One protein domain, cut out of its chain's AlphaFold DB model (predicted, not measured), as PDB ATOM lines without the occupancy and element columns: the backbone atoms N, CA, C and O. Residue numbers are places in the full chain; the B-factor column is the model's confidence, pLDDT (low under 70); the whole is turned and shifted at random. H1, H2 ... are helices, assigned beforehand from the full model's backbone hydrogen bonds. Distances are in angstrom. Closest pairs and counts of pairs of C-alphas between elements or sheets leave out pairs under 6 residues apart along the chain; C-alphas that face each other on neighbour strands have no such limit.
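This is residues 4 to 147 of the 148 residues of an uncharacterized protein of Spirochaetes bacterium (UniProt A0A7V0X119). One long helix, H1, runs along the domain; H2, H3 and H8 gather round its first half, H4 packs on H3, and H6 with H7 sits toward its far end. The printed part has 144 residues with eight named helices, H1 to H8 in order, and no named strand: all helix, compact, with a radius of gyration of the C-alphas of 14.5 A and spans of 44 by 30 by 29 A.

Start at the hub, H1, residues 4 to 23. H2, residues 33 to 41, touches its residues 5 to 9 alone, closest at the C-alphas of Asn 5 and Glu 40, 5.8 A, and makes a helical hairpin with it at a shallow tilt of 21 degrees, opposite ways. H3, residues 44 to 57, touches H1 at a steep tilt of 49 degrees, closest at C-alphas 4 and 48, 5.3 A. H4, residues 72 to 76, touches H3, closest at C-alphas 50 and 75, 5.8 A. H5, residues 91 to 96, touches no helix. H6, residues 107 to 117, touches H7, residues 122 to 125, closest at C-alphas 115 and 122, 5.5 A. H8, residues 128 to 145, touches H1 at a steep tilt of 46 degrees, opposite ways, closest at C-alphas 7 and 138, 6.4 A. Every O i to N i+4 pair is within hydrogen-bond range in H1 to H6; H8 has 13 of 14, and H7 is too short for one.

Find C-alpha 4 at (-41.002, 24.344, -10.314), where H1 begins its 28.4 A. H3 spans 19.9 A. H8 runs 25.7 A to C-alpha 145 at (-36.170, 28.823, -20.304).

The farthest C-alphas, 103 and 147, are 46.7 A apart. The printed part has no cut. The links H3 to H4 and H4 to H5 are long. Look for pLDDT under 70 at 21 residues, among them 61 to 65, 81 to 87 and 144 to 147.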
ATOM      1  N   TYR A   4     -41.121  25.549 -11.136       95.00
ATOM      2  CA  TYR A   4     -41.002  24.344 -10.314       95.00
ATOM      3  C   TYR A   4     -42.153  23.356 -10.510       95.00
ATOM      4  O   TYR A   4     -41.919  22.152 -10.444       95.00
ATOM      5  N   ASN A   5     -43.372  23.822 -10.801       96.38
ATOM      6  CA  ASN A   5     -44.466  22.929 -11.188       96.38
ATOM      7  C   ASN A   5     -44.104  22.203 -12.492       96.38
ATOM      8  O   ASN A   5     -44.194  20.980 -12.547       96.38
ATOM      9  N   LYS A   6     -43.586  22.941 -13.490       96.00
ATOM     10  CA  LYS A   6     -43.099  22.365 -14.757       96.00
ATOM     11  C   LYS A   6     -41.998  21.326 -14.512       96.00
ATOM     12  O   LYS A   6     -42.068  20.244 -15.076       96.00
ATOM     13  N   LEU A   7     -41.039  21.593 -13.617       95.88
ATOM     14  CA  LEU A   7     -40.016  20.606 -13.233       95.88
ATOM     15  C   LEU A   7     -40.614  19.318 -12.649       95.88
ATOM     16  O   LEU A   7     -40.186  18.228 -13.021       95.88
ATOM     17  N   LEU A   8     -41.588  19.426 -11.741       97.19
ATOM     18  CA  LEU A   8     -42.219  18.264 -11.108       97.19
ATOM     19  C   LEU A   8     -43.046  17.442 -12.100       97.19
ATOM     20  O   LEU A   8     -42.981  16.215 -12.062       97.19
ATOM     21  N   ILE A   9     -43.779  18.115 -12.989       97.38
ATOM     22  CA  ILE A   9     -44.536  17.485 -14.076       97.38
ATOM     23  C   ILE A   9     -43.571  16.750 -15.003       97.38
ATOM     24  O   ILE A   9     -43.670  15.534 -15.132       97.38
ATOM     25  N   SER A  10     -42.561  17.442 -15.539       96.88
ATOM     26  CA  SER A  10     -41.585  16.831 -16.444       96.88
ATOM     27  C   SER A  10     -40.823  15.681 -15.797       96.88
ATOM     28  O   SER A  10     -40.509  14.698 -16.460       96.88
ATOM     29  N   PHE A  11     -40.558  15.754 -14.496       95.81
ATOM     30  CA  PHE A  11     -39.959  14.653 -13.755       95.81
ATOM     31  C   PHE A  11     -40.862  13.412 -13.698       95.81
ATOM     32  O   PHE A  11     -40.366  12.293 -13.831       95.81
ATOM     33  N   MET A  12     -42.172  13.585 -13.513       96.12
ATOM     34  CA  MET A  12     -43.122  12.471 -13.529       96.12
ATOM     35  C   MET A  12     -43.318  11.909 -14.942       96.12
ATOM     36  O   MET A  12     -43.270  10.690 -15.097       96.12
ATOM     37  N   GLU A  13     -43.430  12.768 -15.958       96.62
ATOM     38  CA  GLU A  13     -43.532  12.378 -17.373       96.62
ATOM     39  C   GLU A  13     -42.335  11.537 -17.816       96.62
ATOM     40  O   GLU A  13     -42.510  10.416 -18.278       96.62
ATOM     41  N   HIS A  14     -41.108  12.004 -17.566       95.69
ATOM     42  CA  HIS A  14     -39.898  11.273 -17.959       95.69
ATOM     43  C   HIS A  14     -39.791   9.906 -17.280       95.69
ATOM     44  O   HIS A  14     -39.192   8.976 -17.824       95.69
ATOM     45  N   LYS A  15     -40.333   9.761 -16.066       93.69
ATOM     46  CA  LYS A  15     -40.429   8.451 -15.422       93.69
ATOM     47  C   LYS A  15     -41.475   7.595 -16.132       93.69
ATOM     48  O   LYS A  15     -41.152   6.454 -16.443       93.69
ATOM     49  N   ALA A  16     -42.662   8.133 -16.412       94.56
ATOM     50  CA  ALA A  16     -43.740   7.439 -17.117       94.56
ATOM     51  C   ALA A  16     -43.279   6.914 -18.489       94.56
ATOM     52  O   ALA A  16     -43.299   5.708 -18.725       94.56
ATOM     53  N   GLU A  17     -42.741   7.804 -19.324       95.00
ATOM     54  CA  GLU A  17     -42.186   7.502 -20.648       95.00
ATOM     55  C   GLU A  17     -41.111   6.420 -20.554       95.00
ATOM     56  O   GLU A  17     -41.100   5.450 -21.310       95.00
ATOM     57  N   ARG A  18     -40.227   6.520 -19.553       92.75
ATOM     58  CA  ARG A  18     -39.175   5.526 -19.358       92.75
ATOM     59  C   ARG A  18     -39.718   4.137 -19.003       92.75
ATOM     60  O   ARG A  18     -39.082   3.143 -19.362       92.75
ATOM     61  N   MET A  19     -40.849   4.038 -18.297       90.88
ATOM     62  CA  MET A  19     -41.516   2.743 -18.080       90.88
ATOM     63  C   MET A  19     -42.098   2.219 -19.376       90.88
ATOM     64  O   MET A  19     -41.880   1.057 -19.711       90.88
ATOM     65  N   GLU A  20     -42.793   3.066 -20.122       94.56
ATOM     66  CA  GLU A  20     -43.405   2.671 -21.383       94.56
ATOM     67  C   GLU A  20     -42.363   2.168 -22.387       94.56
ATOM     68  O   GLU A  20     -42.539   1.124 -23.014       94.56
ATOM     69  N   GLU A  21     -41.209   2.825 -22.469       93.50
ATOM     70  CA  GLU A  21     -40.102   2.391 -23.314       93.50
ATOM     71  C   GLU A  21     -39.588   0.992 -22.957       93.50
ATOM     72  O   GLU A  21     -39.370   0.171 -23.856       93.50
ATOM     73  N   ILE A  22     -39.367   0.731 -21.663       90.81
ATOM     74  CA  ILE A  22     -38.627  -0.444 -21.190       90.81
ATOM     75  C   ILE A  22     -39.533  -1.626 -20.880       90.81
ATOM     76  O   ILE A  22     -39.238  -2.740 -21.309       90.81
ATOM     77  N   ILE A  23     -40.619  -1.390 -20.150       90.06
ATOM     78  CA  ILE A  23     -41.531  -2.440 -19.696       90.06
ATOM     79  C   ILE A  23     -42.847  -2.479 -20.479       90.06
ATOM     80  O   ILE A  23     -43.712  -3.288 -20.162       90.06
ATOM     81  N   LYS A  24     -43.001  -1.630 -21.509       91.19
ATOM     82  CA  LYS A  24     -44.206  -1.547 -22.359       91.19
ATOM     83  C   LYS A  24     -45.490  -1.319 -21.558       91.19
ATOM     84  O   LYS A  24     -46.562  -1.778 -21.944       91.19
ATOM     85  N   PHE A  25     -45.363  -0.617 -20.434       89.69
ATOM     86  CA  PHE A  25     -46.475  -0.271 -19.563       89.69
ATOM     87  C   PHE A  25     -46.985   1.137 -19.901       89.69
ATOM     88  O   PHE A  25     -46.148   2.035 -19.981       89.69
ATOM     89  N   PRO A  26     -48.301   1.352 -20.085       93.44
ATOM     90  CA  PRO A  26     -48.825   2.649 -20.512       93.44
ATOM     91  C   PRO A  26     -48.414   3.780 -19.566       93.44
ATOM     92  O   PRO A  26     -48.568   3.655 -18.347       93.44
ATOM     93  N   ALA A  27     -47.900   4.883 -20.114       93.62
ATOM     94  CA  ALA A  27     -47.435   6.016 -19.319       93.62
ATOM     95  C   ALA A  27     -48.559   6.615 -18.454       93.62
ATOM     96  O   ALA A  27     -48.320   6.926 -17.281       93.62
ATOM     97  N   GLU A  28     -49.796   6.684 -18.970       93.12
ATOM     98  CA  GLU A  28     -50.946   7.235 -18.235       93.12
ATOM     99  C   GLU A  28     -51.296   6.459 -16.955       93.12
ATOM    100  O   GLU A  28     -51.893   7.001 -16.027       93.12
ATOM    101  N   MET A  29     -50.891   5.193 -16.866       91.50
ATOM    102  CA  MET A  29     -51.122   4.364 -15.682       91.50
ATOM    103  C   MET A  29     -50.157   4.704 -14.537       91.50
ATOM    104  O   MET A  29     -50.371   4.276 -13.404       91.50
ATOM    105  N   TYR A  30     -49.085   5.451 -14.820       92.69
ATOM    106  CA  TYR A  30     -48.183   6.001 -13.812       92.69
ATOM    107  C   TYR A  30     -48.364   7.510 -13.618       92.69
ATOM    108  O   TYR A  30     -48.188   7.991 -12.501       92.69
ATOM    109  N   PHE A  31     -48.653   8.272 -14.672       95.75
ATOM    110  CA  PHE A  31     -48.862   9.715 -14.569       95.75
ATOM    111  C   PHE A  31     -49.891  10.176 -15.603       95.75
ATOM    112  O   PHE A  31     -49.608  10.151 -16.800       95.75
ATOM    113  N   ASN A  32     -51.076  10.578 -15.143       95.88
ATOM    114  CA  ASN A  32     -52.191  11.005 -15.995       95.88
ATOM    115  C   ASN A  32     -52.477  12.514 -15.899       95.88
ATOM    116  O   ASN A  32     -51.802  13.264 -15.189       95.88
ATOM    117  N   ASP A  33     -53.498  12.964 -16.628       97.69
ATOM    118  CA  ASP A  33     -53.887  14.374 -16.668       97.69
ATOM    119  C   ASP A  33     -54.380  14.895 -15.311       97.69
ATOM    120  O   ASP A  33     -54.033  16.011 -14.934       97.69
ATOM    121  N   GLU A  34     -55.083  14.086 -14.510       97.56
ATOM    122  CA  GLU A  34     -55.507  14.494 -13.161       97.56
ATOM    123  C   GLU A  34     -54.306  14.717 -12.224       97.56
ATOM    124  O   GLU A  34     -54.315  15.618 -11.379       97.56
ATOM    125  N   ASP A  35     -53.242  13.921 -12.366       97.00
ATOM    126  CA  ASP A  35     -51.993  14.120 -11.631       97.00
ATOM    127  C   ASP A  35     -51.294  15.414 -12.041       97.00
ATOM    128  O   ASP A  35     -50.780  16.150 -11.189       97.00
ATOM    129  N   ARG A  36     -51.259  15.680 -13.349       98.12
ATOM    130  CA  ARG A  36     -50.687  16.897 -13.917       98.12
ATOM    131  C   ARG A  36     -51.430  18.119 -13.402       98.12
ATOM    132  O   ARG A  36     -50.790  18.990 -12.816       98.12
ATOM    133  N   GLU A  37     -52.749  18.157 -13.561       97.75
ATOM    134  CA  GLU A  37     -53.608  19.256 -13.110       97.75
ATOM    135  C   GLU A  37     -53.437  19.525 -11.610       97.75
ATOM    136  O   GLU A  37     -53.341  20.677 -11.171       97.75
ATOM    137  N   GLU A  38     -53.315  18.468 -10.802       97.44
ATOM    138  CA  GLU A  38     -53.040  18.621  -9.379       97.44
ATOM    139  C   GLU A  38     -51.691  19.305  -9.132       97.44
ATOM    140  O   GLU A  38     -51.644  20.263  -8.360       97.44
ATOM    141  N   ILE A  39     -50.609  18.881  -9.795       97.81
ATOM    142  CA  ILE A  39     -49.300  19.540  -9.658       97.81
ATOM    143  C   ILE A  39     -49.361  20.987 -10.161       97.81
ATOM    144  O   ILE A  39     -48.774  21.868  -9.534       97.81
ATOM    145  N   GLU A  40     -50.072  21.266 -11.253       97.25
ATOM    146  CA  GLU A  40     -50.249  22.620 -11.794       97.25
ATOM    147  C   GLU A  40     -50.948  23.560 -10.806       97.25
ATOM    148  O   GLU A  40     -50.612  24.746 -10.740       97.25
ATOM    149  N   SER A  41     -51.870  23.024 -10.002       96.81
ATOM    150  CA  SER A  41     -52.611  23.777  -8.987       96.81
ATOM    151  C   SER A  41     -51.776  24.172  -7.760       96.81
ATOM    152  O   SER A  41     -52.184  25.037  -6.979       96.81
ATOM    153  N   TRP A  42     -50.603  23.560  -7.549       96.69
ATOM    154  CA  TRP A  42     -49.763  23.854  -6.387       96.69
ATOM    155  C   TRP A  42     -49.114  25.236  -6.492       96.69
ATOM    156  O   TRP A  42     -48.686  25.665  -7.564       96.69
ATOM    157  N   SER A  43     -48.961  25.925  -5.357       96.38
ATOM    158  CA  SER A  43     -48.212  27.186  -5.331       96.38
ATOM    159  C   SER A  43     -46.742  26.972  -5.710       96.38
ATOM    160  O   SER A  43     -46.163  25.936  -5.373       96.38
ATOM    161  N   ASP A  44     -46.112  27.968  -6.350       92.69
ATOM    162  CA  ASP A  44     -44.692  27.880  -6.740       92.69
ATOM    163  C   ASP A  44     -43.792  27.597  -5.528       92.69
ATOM    164  O   ASP A  44     -42.891  26.771  -5.615       92.69
ATOM    165  N   ASP A  45     -44.081  28.190  -4.364       95.62
ATOM    166  CA  ASP A  45     -43.343  27.926  -3.120       95.62
ATOM    167  C   ASP A  45     -43.440  26.460  -2.681       95.62
ATOM    168  O   ASP A  45     -42.445  25.856  -2.266       95.62
ATOM    169  N   THR A  46     -44.631  25.868  -2.800       96.50
ATOM    170  CA  THR A  46     -44.852  24.450  -2.493       96.50
ATOM    171  C   THR A  46     -44.077  23.576  -3.471       96.50
ATOM    172  O   THR A  46     -43.317  22.707  -3.043       96.50
ATOM    173  N   ALA A  47     -44.205  23.839  -4.774       97.19
ATOM    174  CA  ALA A  47     -43.509  23.096  -5.817       97.19
ATOM    175  C   ALA A  47     -41.980  23.201  -5.671       97.19
ATOM    176  O   ALA A  47     -41.268  22.199  -5.721       97.19
ATOM    177  N   ARG A  48     -41.468  24.405  -5.392       96.06
ATOM    178  CA  ARG A  48     -40.049  24.677  -5.141       96.06
ATOM    179  C   ARG A  48     -39.525  23.900  -3.947       96.06
ATOM    180  O   ARG A  48     -38.441  23.320  -4.021       96.06
ATOM    181  N   LYS A  49     -40.269  23.890  -2.838       96.31
ATOM    182  CA  LYS A  49     -39.900  23.120  -1.649       96.31
ATOM    183  C   LYS A  49     -39.828  21.626  -1.972       96.31
ATOM    184  O   LYS A  49     -38.799  21.014  -1.706       96.31
ATOM    185  N   ILE A  50     -40.867  21.080  -2.605       95.81
ATOM    186  CA  ILE A  50     -40.928  19.668  -3.005       95.81
ATOM    187  C   ILE A  50     -39.745  19.307  -3.911       95.81
ATOM    188  O   ILE A  50     -39.069  18.313  -3.660       95.81
ATOM    189  N   TRP A  51     -39.441  20.129  -4.919       95.81
ATOM    190  CA  TRP A  51     -38.303  19.898  -5.811       95.81
ATOM    191  C   TRP A  51     -36.975  19.823  -5.049       95.81
ATOM    192  O   TRP A  51     -36.187  18.894  -5.237       95.81
ATOM    193  N   ARG A  52     -36.734  20.766  -4.129       94.56
ATOM    194  CA  ARG A  52     -35.530  20.765  -3.282       94.56
ATOM    195  C   ARG A  52     -35.455  19.529  -2.386       94.56
ATOM    196  O   ARG A  52     -34.366  18.976  -2.220       94.56
ATOM    197  N   ASP A  53     -36.581  19.100  -1.828       92.44
ATOM    198  CA  ASP A  53     -36.641  17.930  -0.956       92.44
ATOM    199  C   ASP A  53     -36.413  16.625  -1.742       92.44
ATOM    200  O   ASP A  53     -35.681  15.755  -1.266       92.44
ATOM    201  N   ILE A  54     -36.938  16.506  -2.970       92.31
ATOM    202  CA  ILE A  54     -36.632  15.391  -3.884       92.31
ATOM    203  C   ILE A  54     -35.125  15.319  -4.130       92.31
ATOM    204  O   ILE A  54     -34.525  14.274  -3.886       92.31
ATOM    205  N   LYS A  55     -34.494  16.436  -4.523       92.00
ATOM    206  CA  LYS A  55     -33.042  16.505  -4.770       92.00
ATOM    207  C   LYS A  55     -32.225  16.032  -3.574       92.00
ATOM    208  O   LYS A  55     -31.291  15.249  -3.725       92.00
ATOM    209  N   LYS A  56     -32.589  16.482  -2.373       90.06
ATOM    210  CA  LYS A  56     -31.907  16.099  -1.132       90.06
ATOM    211  C   LYS A  56     -32.001  14.593  -0.851       90.06
ATOM    212  O   LYS A  56     -31.091  14.027  -0.249       90.06
ATOM    213  N   ASN A  57     -33.081  13.953  -1.289       87.31
ATOM    214  CA  ASN A  57     -33.377  12.558  -0.986       87.31
ATOM    215  C   ASN A  57     -32.932  11.569  -2.077       87.31
ATOM    216  O   ASN A  57     -33.075  10.364  -1.884       87.31
ATOM    217  N   VAL A  58     -32.314  12.027  -3.175       86.44
ATOM    218  CA  VAL A  58     -31.759  11.154  -4.238       86.44
ATOM    219  C   VAL A  58     -30.675  10.187  -3.729       86.44
ATOM    220  O   VAL A  58     -30.409   9.159  -4.352       86.44
ATOM    221  N   HIS A  59     -30.098  10.436  -2.553       81.19
ATOM    222  CA  HIS A  59     -29.107   9.542  -1.940       81.19
ATOM    223  C   HIS A  59     -29.557   8.935  -0.613       81.19
ATOM    224  O   HIS A  59     -28.815   8.162  -0.005       81.19
ATOM    225  N   THR A  60     -30.764   9.248  -0.134       74.19
ATOM    226  CA  THR A  60     -31.238   8.675   1.128       74.19
ATOM    227  C   THR A  60     -31.589   7.206   0.928       74.19
ATOM    228  O   THR A  60     -32.550   6.883   0.235       74.19
ATOM    229  N   THR A  61     -30.799   6.307   1.530       58.97
ATOM    230  CA  THR A  61     -31.024   4.847   1.567       58.97
ATOM    231  C   THR A  61     -31.478   4.250   0.229       58.97
ATOM    232  O   THR A  61     -32.538   3.629   0.162       58.97
ATOM    233  N   ALA A  62     -30.678   4.442  -0.827       54.09
ATOM    234  CA  ALA A  62     -30.915   3.891  -2.165       54.09
ATOM    235  C   ALA A  62     -32.362   4.130  -2.655       54.09
ATOM    236  O   ALA A  62     -33.173   3.190  -2.669       54.09
ATOM    237  N   PRO A  63     -32.720   5.374  -3.033       58.53
ATOM    238  CA  PRO A  63     -33.999   5.654  -3.662       58.53
ATOM    239  C   PRO A  63     -33.983   4.984  -5.021       58.53
ATOM    240  O   PRO A  63     -33.128   5.216  -5.873       58.53
ATOM    241  N   THR A  64     -34.849   4.001  -5.129       60.25
ATOM    242  CA  THR A  64     -34.653   2.927  -6.072       60.25
ATOM    243  C   THR A  64     -36.069   2.494  -6.433       60.25
ATOM    244  O   THR A  64     -36.837   2.066  -5.566       60.25
ATOM    245  N   GLY A  65     -36.457   2.719  -7.689       65.75
ATOM    246  CA  GLY A  65     -37.817   2.479  -8.179       65.75
ATOM    247  C   GLY A  65     -38.779   3.643  -7.908       65.75
ATOM    248  O   GLY A  65     -38.404   4.813  -7.960       65.75
ATOM    249  N   LEU A  66     -40.043   3.331  -7.618       75.00
ATOM    250  CA  LEU A  66     -41.135   4.306  -7.439       75.00
ATOM    251  C   LEU A  66     -41.348   4.724  -5.985       75.00
ATOM    252  O   LEU A  66     -42.461   4.707  -5.462       75.00
ATOM    253  N   ARG A  67     -40.261   5.054  -5.290       76.81
ATOM    254  CA  ARG A  67     -40.340   5.310  -3.851       76.81
ATOM    255  C   ARG A  67     -40.848   6.704  -3.515       76.81
ATOM    256  O   ARG A  67     -40.660   7.662  -4.265       76.81
ATOM    257  N   ARG A  68     -41.414   6.816  -2.311       78.25
ATOM    258  CA  ARG A  68     -41.921   8.073  -1.749       78.25
ATOM    259  C   ARG A  68     -40.851   9.164  -1.689       78.25
ATOM    260  O   ARG A  68     -41.184  10.317  -1.921       78.25
ATOM    261  N   GLU A  69     -39.584   8.810  -1.444       83.75
ATOM    262  CA  GLU A  69     -38.454   9.743  -1.300       83.75
ATOM    263  C   GLU A  69     -38.266  10.647  -2.531       83.75
ATOM    264  O   GLU A  69     -37.757  11.762  -2.408       83.75
ATOM    265  N   VAL A  70     -38.739  10.190  -3.691       87.62
ATOM    266  CA  VAL A  70     -38.663  10.872  -4.988       87.62
ATOM    267  C   VAL A  70     -40.050  11.060  -5.624       87.62
ATOM    268  O   VAL A  70     -40.155  11.242  -6.830       87.62
ATOM    269  N   CYS A  71     -41.135  10.987  -4.845       90.50
ATOM    270  CA  CYS A  71     -42.503  11.188  -5.334       90.50
ATOM    271  C   CYS A  71     -43.031  12.570  -4.908       90.50
ATOM    272  O   CYS A  71     -43.206  12.792  -3.704       90.50
ATOM    273  N   PRO A  72     -43.356  13.479  -5.849       94.00
ATOM    274  CA  PRO A  72     -43.862  14.816  -5.530       94.00
ATOM    275  C   PRO A  72     -45.068  14.815  -4.580       94.00
ATOM    276  O   PRO A  72     -45.102  15.573  -3.613       94.00
ATOM    277  N   PHE A  73     -46.020  13.907  -4.794       93.12
ATOM    278  CA  PHE A  73     -47.238  13.801  -3.987       93.12
ATOM    279  C   PHE A  73     -46.968  13.346  -2.547       93.12
ATOM    280  O   PHE A  73     -47.591  13.830  -1.605       93.12
ATOM    281  N   CYS A  74     -45.997  12.451  -2.346       88.62
ATOM    282  CA  CYS A  74     -45.605  12.033  -0.999       88.62
ATOM    283  C   CYS A  74     -44.952  13.177  -0.218       88.62
ATOM    284  O   CYS A  74     -45.195  13.328   0.979       88.62
ATOM    285  N   HIS A  75     -44.135  13.989  -0.891       90.31
ATOM    286  CA  HIS A  75     -43.561  15.202  -0.309       90.31
ATOM    287  C   HIS A  75     -44.638  16.230   0.029       90.31
ATOM    288  O   HIS A  75     -44.622  16.786   1.129       90.31
ATOM    289  N   LYS A  76     -45.606  16.431  -0.873       92.25
ATOM    290  CA  LYS A  76     -46.727  17.361  -0.692       92.25
ATOM    291  C   LYS A  76     -47.555  17.068   0.565       92.25
ATOM    292  O   LYS A  76     -47.958  18.005   1.254       92.25
ATOM    293  N   GLU A  77     -47.740  15.790   0.883       89.19
ATOM    294  CA  GLU A  77     -48.464  15.323   2.075       89.19
ATOM    295  C   GLU A  77     -47.552  15.054   3.290       89.19
ATOM    296  O   GLU A  77     -47.993  14.546   4.320       89.19
ATOM    297  N   GLY A  78     -46.258  15.386   3.204       86.00
ATOM    298  CA  GLY A  78     -45.316  15.234   4.319       86.00
ATOM    299  C   GLY A  78     -45.027  13.778   4.713       86.00
ATOM    300  O   GLY A  78     -44.577  13.512   5.828       86.00
ATOM    301  N   LEU A  79     -45.249  12.822   3.809       80.12
ATOM    302  CA  LEU A  79     -45.149  11.380   4.073       80.12
ATOM    303  C   LEU A  79     -43.704  10.851   4.107       80.12
ATOM    304  O   LEU A  79     -43.482   9.676   4.379       80.12
ATOM    305  N   ILE A  80     -42.709  11.702   3.851       76.94
ATOM    306  CA  ILE A  80     -41.290  11.313   3.776       76.94
ATOM    307  C   ILE A  80     -40.681  11.045   5.155       76.94
ATOM    308  O   ILE A  80     -39.839  10.165   5.305       76.94
ATOM    309  N   GLN A  81     -41.091  11.818   6.163       62.47
ATOM    310  CA  GLN A  81     -40.469  11.799   7.494       62.47
ATOM    311  C   GLN A  81     -41.118  10.798   8.447       62.47
ATOM    312  O   GLN A  81     -40.514  10.383   9.436       62.47
ATOM    313  N   TYR A  82     -42.351  10.397   8.160       54.62
ATOM    314  CA  TYR A  82     -43.081   9.479   9.006       54.62
ATOM    315  C   TYR A  82     -42.969   8.066   8.440       54.62
ATOM    316  O   TYR A  82     -43.245   7.835   7.270       54.62
ATOM    317  N   LYS A  83     -42.733   7.075   9.308       54.81
ATOM    318  CA  LYS A  83     -43.061   5.661   9.027       54.81
ATOM    319  C   LYS A  83     -44.584   5.446   8.889       54.81
ATOM    320  O   LYS A  83     -45.076   4.350   9.149       54.81
ATOM    321  N   LYS A  84     -45.348   6.500   8.563       53.31
ATOM    322  CA  LYS A  84     -46.774   6.411   8.282       53.31
ATOM    323  C   LYS A  84     -46.903   5.561   7.028       53.31
ATOM    324  O   LYS A  84     -46.251   5.863   6.029       53.31
ATOM    325  N   PRO A  85     -47.649   4.458   7.105       50.53
ATOM    326  CA  PRO A  85     -47.294   3.353   6.247       50.53
ATOM    327  C   PRO A  85     -47.758   3.523   4.797       50.53
ATOM    328  O   PRO A  85     -47.243   2.804   3.952       50.53
ATOM    329  N   PHE A  86     -48.629   4.483   4.452       58.72
ATOM    330  CA  PHE A  86     -49.311   4.427   3.157       58.72
ATOM    331  C   PHE A  86     -49.695   5.787   2.560       58.72
ATOM    332  O   PHE A  86     -50.061   6.722   3.271       58.72
ATOM    333  N   CYS A  87     -49.689   5.844   1.224       68.88
ATOM    334  CA  CYS A  87     -50.160   6.948   0.378       68.88
ATOM    335  C   CYS A  87     -51.691   7.147   0.405       68.88
ATOM    336  O   CYS A  87     -52.264   7.667  -0.541       68.88
ATOM    337  N   GLU A  88     -52.376   6.755   1.479       73.25
ATOM    338  CA  GLU A  88     -53.836   6.912   1.629       73.25
ATOM    339  C   GLU A  88     -54.271   8.380   1.710       73.25
ATOM    340  O   GLU A  88     -55.435   8.729   1.485       73.25
ATOM    341  N   GLN A  89     -53.323   9.245   2.071       76.31
ATOM    342  CA  GLN A  89     -53.562  10.667   2.275       76.31
ATOM    343  C   GLN A  89     -53.362  11.485   0.998       76.31
ATOM    344  O   GLN A  89     -53.987  12.533   0.879       76.31
ATOM    345  N   CYS A  90     -52.556  11.015   0.036       85.12
ATOM    346  CA  CYS A  90     -52.336  11.748  -1.211       85.12
ATOM    347  C   CYS A  90     -53.312  11.300  -2.302       85.12
ATOM    348  O   CYS A  90     -53.660  10.123  -2.410       85.12
ATOM    349  N   ASN A  91     -53.741  12.240  -3.142       89.31
ATOM    350  CA  ASN A  91     -54.681  11.950  -4.222       89.31
ATOM    351  C   ASN A  91     -54.073  11.030  -5.292       89.31
ATOM    352  O   ASN A  91     -54.773  10.173  -5.816       89.31
ATOM    353  N   TYR A  92     -52.760  11.112  -5.520       91.25
ATOM    354  CA  TYR A  92     -52.035  10.197  -6.405       91.25
ATOM    355  C   TYR A  92     -52.210   8.725  -6.001       91.25
ATOM    356  O   TYR A  92     -52.548   7.880  -6.824       91.25
ATOM    357  N   GLY A  93     -52.085   8.414  -4.706       87.62
ATOM    358  CA  GLY A  93     -52.343   7.066  -4.191       87.62
ATOM    359  C   GLY A  93     -53.821   6.663  -4.243       87.62
ATOM    360  O   GLY A  93     -54.125   5.476  -4.308       87.62
ATOM    361  N   ARG A  94     -54.753   7.625  -4.237       87.38
ATOM    362  CA  ARG A  94     -56.188   7.349  -4.427       87.38
ATOM    363  C   ARG A  94     -56.526   7.013  -5.877       87.38
ATOM    364  O   ARG A  94     -57.386   6.166  -6.088       87.38
ATOM    365  N   ARG A  95     -55.855   7.649  -6.844       90.56
ATOM    366  CA  ARG A  95     -56.036   7.392  -8.282       90.56
ATOM    367  C   ARG A  95     -55.391   6.077  -8.715       90.56
ATOM    368  O   ARG A  95     -56.051   5.257  -9.338       90.56
ATOM    369  N   HIS A  96     -54.141   5.850  -8.313       88.56
ATOM    370  CA  HIS A  96     -53.329   4.724  -8.800       88.56
ATOM    371  C   HIS A  96     -53.250   3.532  -7.842       88.56
ATOM    372  O   HIS A  96     -52.686   2.490  -8.176       88.56
ATOM    373  N   GLY A  97     -53.791   3.658  -6.633       85.75
ATOM    374  CA  GLY A  97     -53.639   2.669  -5.571       85.75
ATOM    375  C   GLY A  97     -52.416   2.920  -4.685       85.75
ATOM    376  O   GLY A  97     -51.557   3.765  -4.930       85.75
ATOM    377  N   ILE A  98     -52.344   2.194  -3.573       79.19
ATOM    378  CA  ILE A  98     -51.364   2.463  -2.516       79.19
ATOM    379  C   ILE A  98     -50.100   1.636  -2.748       79.19
ATOM    380  O   ILE A  98     -50.137   0.409  -2.649       79.19
ATOM    381  N   CYS A  99     -48.953   2.283  -2.962       70.88
ATOM    382  CA  CYS A  99     -47.668   1.595  -3.125       70.88
ATOM    383  C   CYS A  99     -47.435   0.534  -2.028       70.88
ATOM    384  O   CYS A  99     -47.355   0.859  -0.842       70.88
ATOM    385  N   GLY A 100     -47.305  -0.737  -2.425       63.22
ATOM    386  CA  GLY A 100     -47.023  -1.855  -1.517       63.22
ATOM    387  C   GLY A 100     -48.241  -2.537  -0.879       63.22
ATOM    388  O   GLY A 100     -48.051  -3.534  -0.181       63.22
ATOM    389  N   ARG A 101     -49.473  -2.072  -1.125       71.00
ATOM    390  CA  ARG A 101     -50.699  -2.777  -0.713       71.00
ATOM    391  C   ARG A 101     -51.306  -3.589  -1.854       71.00
ATOM    392  O   ARG A 101     -51.512  -3.054  -2.937       71.00
ATOM    393  N   LYS A 102     -51.627  -4.859  -1.577       69.44
ATOM    394  CA  LYS A 102     -52.194  -5.836  -2.531       69.44
ATOM    395  C   LYS A 102     -53.701  -6.072  -2.391       69.44
ATOM    396  O   LYS A 102     -54.239  -6.958  -3.039       69.44
ATOM    397  N   ASP A 103     -54.362  -5.326  -1.515       69.25
ATOM    398  CA  ASP A 103     -55.762  -5.523  -1.124       69.25
ATOM    399  C   ASP A 103     -56.779  -4.861  -2.074       69.25
ATOM    400  O   ASP A 103     -57.981  -5.054  -1.912       69.25
ATOM    401  N   SER A 104     -56.323  -4.099  -3.070       66.62
ATOM    402  CA  SER A 104     -57.164  -3.338  -4.002       66.62
ATOM    403  C   SER A 104     -56.503  -3.210  -5.385       66.62
ATOM    404  O   SER A 104     -55.287  -3.409  -5.491       66.62
ATOM    405  N   PRO A 105     -57.270  -2.903  -6.456       71.06
ATOM    406  CA  PRO A 105     -56.701  -2.574  -7.760       71.06
ATOM    407  C   PRO A 105     -55.655  -1.468  -7.622       71.06
ATOM    408  O   PRO A 105     -55.922  -0.417  -7.046       71.06
ATOM    409  N   ASN A 106     -54.448  -1.750  -8.102       84.56
ATOM    410  CA  ASN A 106     -53.281  -0.934  -7.815       84.56
ATOM    411  C   ASN A 106     -52.334  -0.952  -9.010       84.56
ATOM    412  O   ASN A 106     -51.750  -1.989  -9.339       84.56
ATOM    413  N   ASP A 107     -52.181   0.193  -9.654       88.56
ATOM    414  CA  ASP A 107     -51.339   0.345 -10.831       88.56
ATOM    415  C   ASP A 107     -49.864   0.138 -10.487       88.56
ATOM    416  O   ASP A 107     -49.138  -0.445 -11.286       88.56
ATOM    417  N   PHE A 108     -49.430   0.444  -9.257       83.44
ATOM    418  CA  PHE A 108     -48.071   0.124  -8.812       83.44
ATOM    419  C   PHE A 108     -47.802  -1.374  -8.769       83.44
ATOM    420  O   PHE A 108     -46.676  -1.784  -9.035       83.44
ATOM    421  N   ILE A 109     -48.801  -2.196  -8.441       83.62
ATOM    422  CA  ILE A 109     -48.633  -3.654  -8.491       83.62
ATOM    423  C   ILE A 109     -48.470  -4.105  -9.930       83.62
ATOM    424  O   ILE A 109     -47.533  -4.839 -10.211       83.62
ATOM    425  N   LYS A 110     -49.301  -3.598 -10.843       88.94
ATOM    426  CA  LYS A 110     -49.183  -3.920 -12.269       88.94
ATOM    427  C   LYS A 110     -47.820  -3.502 -12.827       88.94
ATOM    428  O   LYS A 110     -47.209  -4.265 -13.563       88.94
ATOM    429  N   ILE A 111     -47.309  -2.336 -12.421       88.12
ATOM    430  CA  ILE A 111     -45.961  -1.873 -12.774       88.12
ATOM    431  C   ILE A 111     -44.899  -2.826 -12.218       88.12
ATOM    432  O   ILE A 111     -43.991  -3.232 -12.939       88.12
ATOM    433  N   ILE A 112     -44.985  -3.184 -10.932       85.19
ATOM    434  CA  ILE A 112     -44.033  -4.100 -10.287       85.19
ATOM    435  C   ILE A 112     -44.041  -5.465 -10.979       85.19
ATOM    436  O   ILE A 112     -42.970  -6.011 -11.234       85.19
ATOM    437  N   ASP A 113     -45.219  -5.994 -11.295       87.62
ATOM    438  CA  ASP A 113     -45.379  -7.278 -11.970       87.62
ATOM    439  C   ASP A 113     -44.806  -7.219 -13.391       87.62
ATOM    440  O   ASP A 113     -44.005  -8.078 -13.743       87.62
ATOM    441  N   ALA A 114     -45.050  -6.141 -14.145       90.44
ATOM    442  CA  ALA A 114     -44.440  -5.935 -15.461       90.44
ATOM    443  C   ALA A 114     -42.899  -5.871 -15.411       90.44
ATOM    444  O   ALA A 114     -42.219  -6.401 -16.290       90.44
ATOM    445  N   PHE A 115     -42.314  -5.271 -14.365       89.44
ATOM    446  CA  PHE A 115     -40.866  -5.357 -14.135       89.44
ATOM    447  C   PHE A 115     -40.420  -6.798 -13.840       89.44
ATOM    448  O   PHE A 115     -39.425  -7.259 -14.405       89.44
ATOM    449  N   ASN A 116     -41.144  -7.508 -12.970       88.00
ATOM    450  CA  ASN A 116     -40.808  -8.878 -12.579       88.00
ATOM    451  C   ASN A 116     -40.884  -9.853 -13.764       88.00
ATOM    452  O   ASN A 116     -40.002 -10.702 -13.892       88.00
ATOM    453  N   ASP A 117     -41.873  -9.698 -14.646       91.19
ATOM    454  CA  ASP A 117     -42.052 -10.510 -15.857       91.19
ATOM    455  C   ASP A 117     -40.861 -10.385 -16.820       91.19
ATOM    456  O   ASP A 117     -40.528 -11.321 -17.547       91.19
ATOM    457  N   LEU A 118     -40.154  -9.252 -16.774       90.31
ATOM    458  CA  LEU A 118     -38.923  -9.001 -17.530       90.31
ATOM    459  C   LEU A 118     -37.648  -9.385 -16.761       90.31
ATOM    460  O   LEU A 118     -36.538  -9.102 -17.215       90.31
ATOM    461  N   GLY A 119     -37.775 -10.003 -15.584       88.81
ATOM    462  CA  GLY A 119     -36.647 -10.338 -14.713       88.81
ATOM    463  C   GLY A 119     -35.952  -9.110 -14.112       88.81
ATOM    464  O   GLY A 119     -34.812  -9.198 -13.649       88.81
ATOM    465  N   MET A 120     -36.614  -7.952 -14.123       86.25
ATOM    466  CA  MET A 120     -36.089  -6.689 -13.623       86.25
ATOM    467  C   MET A 120     -36.627  -6.406 -12.221       86.25
ATOM    468  O   MET A 120     -37.808  -6.555 -11.929       86.25
ATOM    469  N   VAL A 121     -35.770  -5.912 -11.330       80.62
ATOM    470  CA  VAL A 121     -36.229  -5.438 -10.021       80.62
ATOM    471  C   VAL A 121     -36.695  -3.993 -10.186       80.62
ATOM    472  O   VAL A 121     -35.847  -3.117 -10.350       80.62
ATOM    473  N   CYS A 122     -38.005  -3.723 -10.089       75.56
ATOM    474  CA  CYS A 122     -38.575  -2.359 -10.135       75.56
ATOM    475  C   CYS A 122     -37.821  -1.404  -9.195       75.56
ATOM    476  O   CYS A 122     -37.433  -0.296  -9.563       75.56
ATOM    477  N   GLY A 123     -37.509  -1.903  -7.994       68.88
ATOM    478  CA  GLY A 123     -36.681  -1.210  -7.024       68.88
ATOM    479  C   GLY A 123     -35.314  -0.807  -7.569       68.88
ATOM    480  O   GLY A 123     -34.847   0.233  -7.201       68.88
ATOM    481  N   ARG A 124     -34.646  -1.524  -8.471       77.50
ATOM    482  CA  ARG A 124     -33.315  -1.124  -8.976       77.50
ATOM    483  C   ARG A 124     -33.353  -0.265 -10.236       77.50
ATOM    484  O   ARG A 124     -32.312   0.247 -10.630       77.50
ATOM    485  N   PHE A 125     -34.522  -0.114 -10.850       83.12
ATOM    486  CA  PHE A 125     -34.651   0.499 -12.166       83.12
ATOM    487  C   PHE A 125     -34.371   2.008 -12.156       83.12
ATOM    488  O   PHE A 125     -33.527   2.485 -12.908       83.12
ATOM    489  N   TYR A 126     -35.013   2.750 -11.252       86.81
ATOM    490  CA  TYR A 126     -34.730   4.171 -11.038       86.81
ATOM    491  C   TYR A 126     -33.743   4.338  -9.887       86.81
ATOM    492  O   TYR A 126     -34.162   4.594  -8.765       86.81
ATOM    493  N   ASN A 127     -32.453   4.120 -10.132       86.12
ATOM    494  CA  ASN A 127     -31.402   4.293  -9.125       86.12
ATOM    495  C   ASN A 127     -31.047   5.781  -8.902       86.12
ATOM    496  O   ASN A 127     -31.628   6.672  -9.525       86.12
ATOM    497  N   SER A 128     -30.110   6.064  -7.993       87.69
ATOM    498  CA  SER A 128     -29.647   7.434  -7.729       87.69
ATOM    499  C   SER A 128     -29.100   8.114  -8.988       87.69
ATOM    500  O   SER A 128     -29.529   9.223  -9.287       87.69
ATOM    501  N   ASP A 129     -28.267   7.422  -9.771       89.38
ATOM    502  CA  ASP A 129     -27.670   7.964 -11.000       89.38
ATOM    503  C   ASP A 129     -28.735   8.405 -12.012       89.38
ATOM    504  O   ASP A 129     -28.625   9.467 -12.624       89.38
ATOM    505  N   TYR A 130     -29.800   7.615 -12.192       91.12
ATOM    506  CA  TYR A 130     -30.930   7.991 -13.041       91.12
ATOM    507  C   TYR A 130     -31.550   9.310 -12.569       91.12
ATOM    508  O   TYR A 130     -31.745  10.228 -13.366       91.12
ATOM    509  N   HIS A 131     -31.843   9.412 -11.271       90.88
ATOM    510  CA  HIS A 131     -32.488  10.591 -10.706       90.88
ATOM    511  C   HIS A 131     -31.595  11.830 -10.793       90.88
ATOM    512  O   HIS A 131     -32.084  12.885 -11.185       90.88
ATOM    513  N   GLU A 132     -30.302  11.718 -10.479       91.56
ATOM    514  CA  GLU A 132     -29.347  12.827 -10.598       91.56
ATOM    515  C   GLU A 132     -29.267  13.353 -12.029       91.56
ATOM    516  O   GLU A 132     -29.387  14.560 -12.256       91.56
ATOM    517  N   ASN A 133     -29.116  12.448 -13.001       93.19
ATOM    518  CA  ASN A 133     -29.025  12.813 -14.409       93.19
ATOM    519  C   ASN A 133     -30.313  13.483 -14.898       93.19
ATOM    520  O   ASN A 133     -30.252  14.518 -15.566       93.19
ATOM    521  N   LEU A 134     -31.477  12.934 -14.534       94.50
ATOM    522  CA  LEU A 134     -32.766  13.513 -14.896       94.50
ATOM    523  C   LEU A 134     -32.953  14.901 -14.270       94.50
ATOM    524  O   LEU A 134     -33.317  15.843 -14.967       94.50
ATOM    525  N   ILE A 135     -32.658  15.057 -12.980       93.88
ATOM    526  CA  ILE A 135     -32.749  16.347 -12.282       93.88
ATOM    527  C   ILE A 135     -31.843  17.382 -12.947       93.88
ATOM    528  O   ILE A 135     -32.294  18.490 -13.232       93.88
ATOM    529  N   HIS A 136     -30.587  17.029 -13.232       94.44
ATOM    530  CA  HIS A 136     -29.646  17.943 -13.876       94.44
ATOM    531  C   HIS A 136     -30.124  18.369 -15.270       94.44
ATOM    532  O   HIS A 136     -30.065  19.555 -15.609       94.44
ATOM    533  N   LYS A 137     -30.630  17.415 -16.065       94.81
ATOM    534  CA  LYS A 137     -31.228  17.677 -17.379       94.81
ATOM    535  C   LYS A 137     -32.387  18.672 -17.261       94.81
ATOM    536  O   LYS A 137     -32.353  19.723 -17.896       94.81
ATOM    537  N   LEU A 138     -33.361  18.377 -16.402       94.69
ATOM    538  CA  LEU A 138     -34.570  19.184 -16.254       94.69
ATOM    539  C   LEU A 138     -34.273  20.595 -15.735       94.69
ATOM    540  O   LEU A 138     -34.839  21.559 -16.240       94.69
ATOM    541  N   GLU A 139     -33.352  20.758 -14.779       92.94
ATOM    542  CA  GLU A 139     -32.953  22.092 -14.307       92.94
ATOM    543  C   GLU A 139     -32.291  22.917 -15.415       92.94
ATOM    544  O   GLU A 139     -32.519  24.123 -15.509       92.94
ATOM    545  N   LYS A 140     -31.499  22.281 -16.283       90.88
ATOM    546  CA  LYS A 140     -30.871  22.960 -17.419       90.88
ATOM    547  C   LYS A 140     -31.890  23.378 -18.477       90.88
ATOM    548  O   LYS A 140     -31.699  24.430 -19.077       90.88
ATOM    549  N   GLU A 141     -32.914  22.570 -18.724       88.31
ATOM    550  CA  GLU A 141     -33.931  22.825 -19.750       88.31
ATOM    551  C   GLU A 141     -34.980  23.822 -19.242       88.31
ATOM    552  O   GLU A 141     -35.155  24.896 -19.809       88.31
ATOM    553  N   VAL A 142     -35.604  23.537 -18.101       82.88
ATOM    554  CA  VAL A 142     -36.766  24.291 -17.616       82.88
ATOM    555  C   VAL A 142     -36.379  25.620 -16.968       82.88
ATOM    556  O   VAL A 142     -37.023  26.634 -17.239       82.88
ATOM    557  N   LEU A 143     -35.335  25.656 -16.127       72.31
ATOM    558  CA  LEU A 143     -34.974  26.882 -15.397       72.31
ATOM    559  C   LEU A 143     -34.189  27.880 -16.252       72.31
ATOM    560  O   LEU A 143     -34.207  29.072 -15.954       72.31
ATOM    561  N   LYS A 144     -33.522  27.429 -17.323       68.00
ATOM    562  CA  LYS A 144     -32.924  28.356 -18.296       68.00
ATOM    563  C   LYS A 144     -33.980  29.004 -19.185       68.00
ATOM    564  O   LYS A 144     -33.841  30.180 -19.488       68.00
ATOM    565  N   GLU A 145     -35.036  28.277 -19.546       58.72
ATOM    566  CA  GLU A 145     -36.170  28.823 -20.304       58.72
ATOM    567  C   GLU A 145     -36.988  29.854 -19.513       58.72
ATOM    568  O   GLU A 145     -37.570  30.746 -20.113       58.72
ATOM    569  N   THR A 146     -37.032  29.762 -18.178       56.62
ATOM    570  CA  THR A 146     -37.775  30.718 -17.330       56.62
ATOM    571  C   THR A 146     -36.965  31.946 -16.901       56.62
ATOM    572  O   THR A 146     -37.513  32.832 -16.250       56.62
ATOM    573  N   ALA A 147     -35.669  32.001 -17.228       56.25
ATOM    574  CA  ALA A 147     -34.780  33.125 -16.918       56.25
ATOM    575  C   ALA A 147     -34.636  34.134 -18.078       56.25
ATOM    576  O   ALA A 147     -33.805  35.040 -17.988       56.25
TER     577      ALA A 147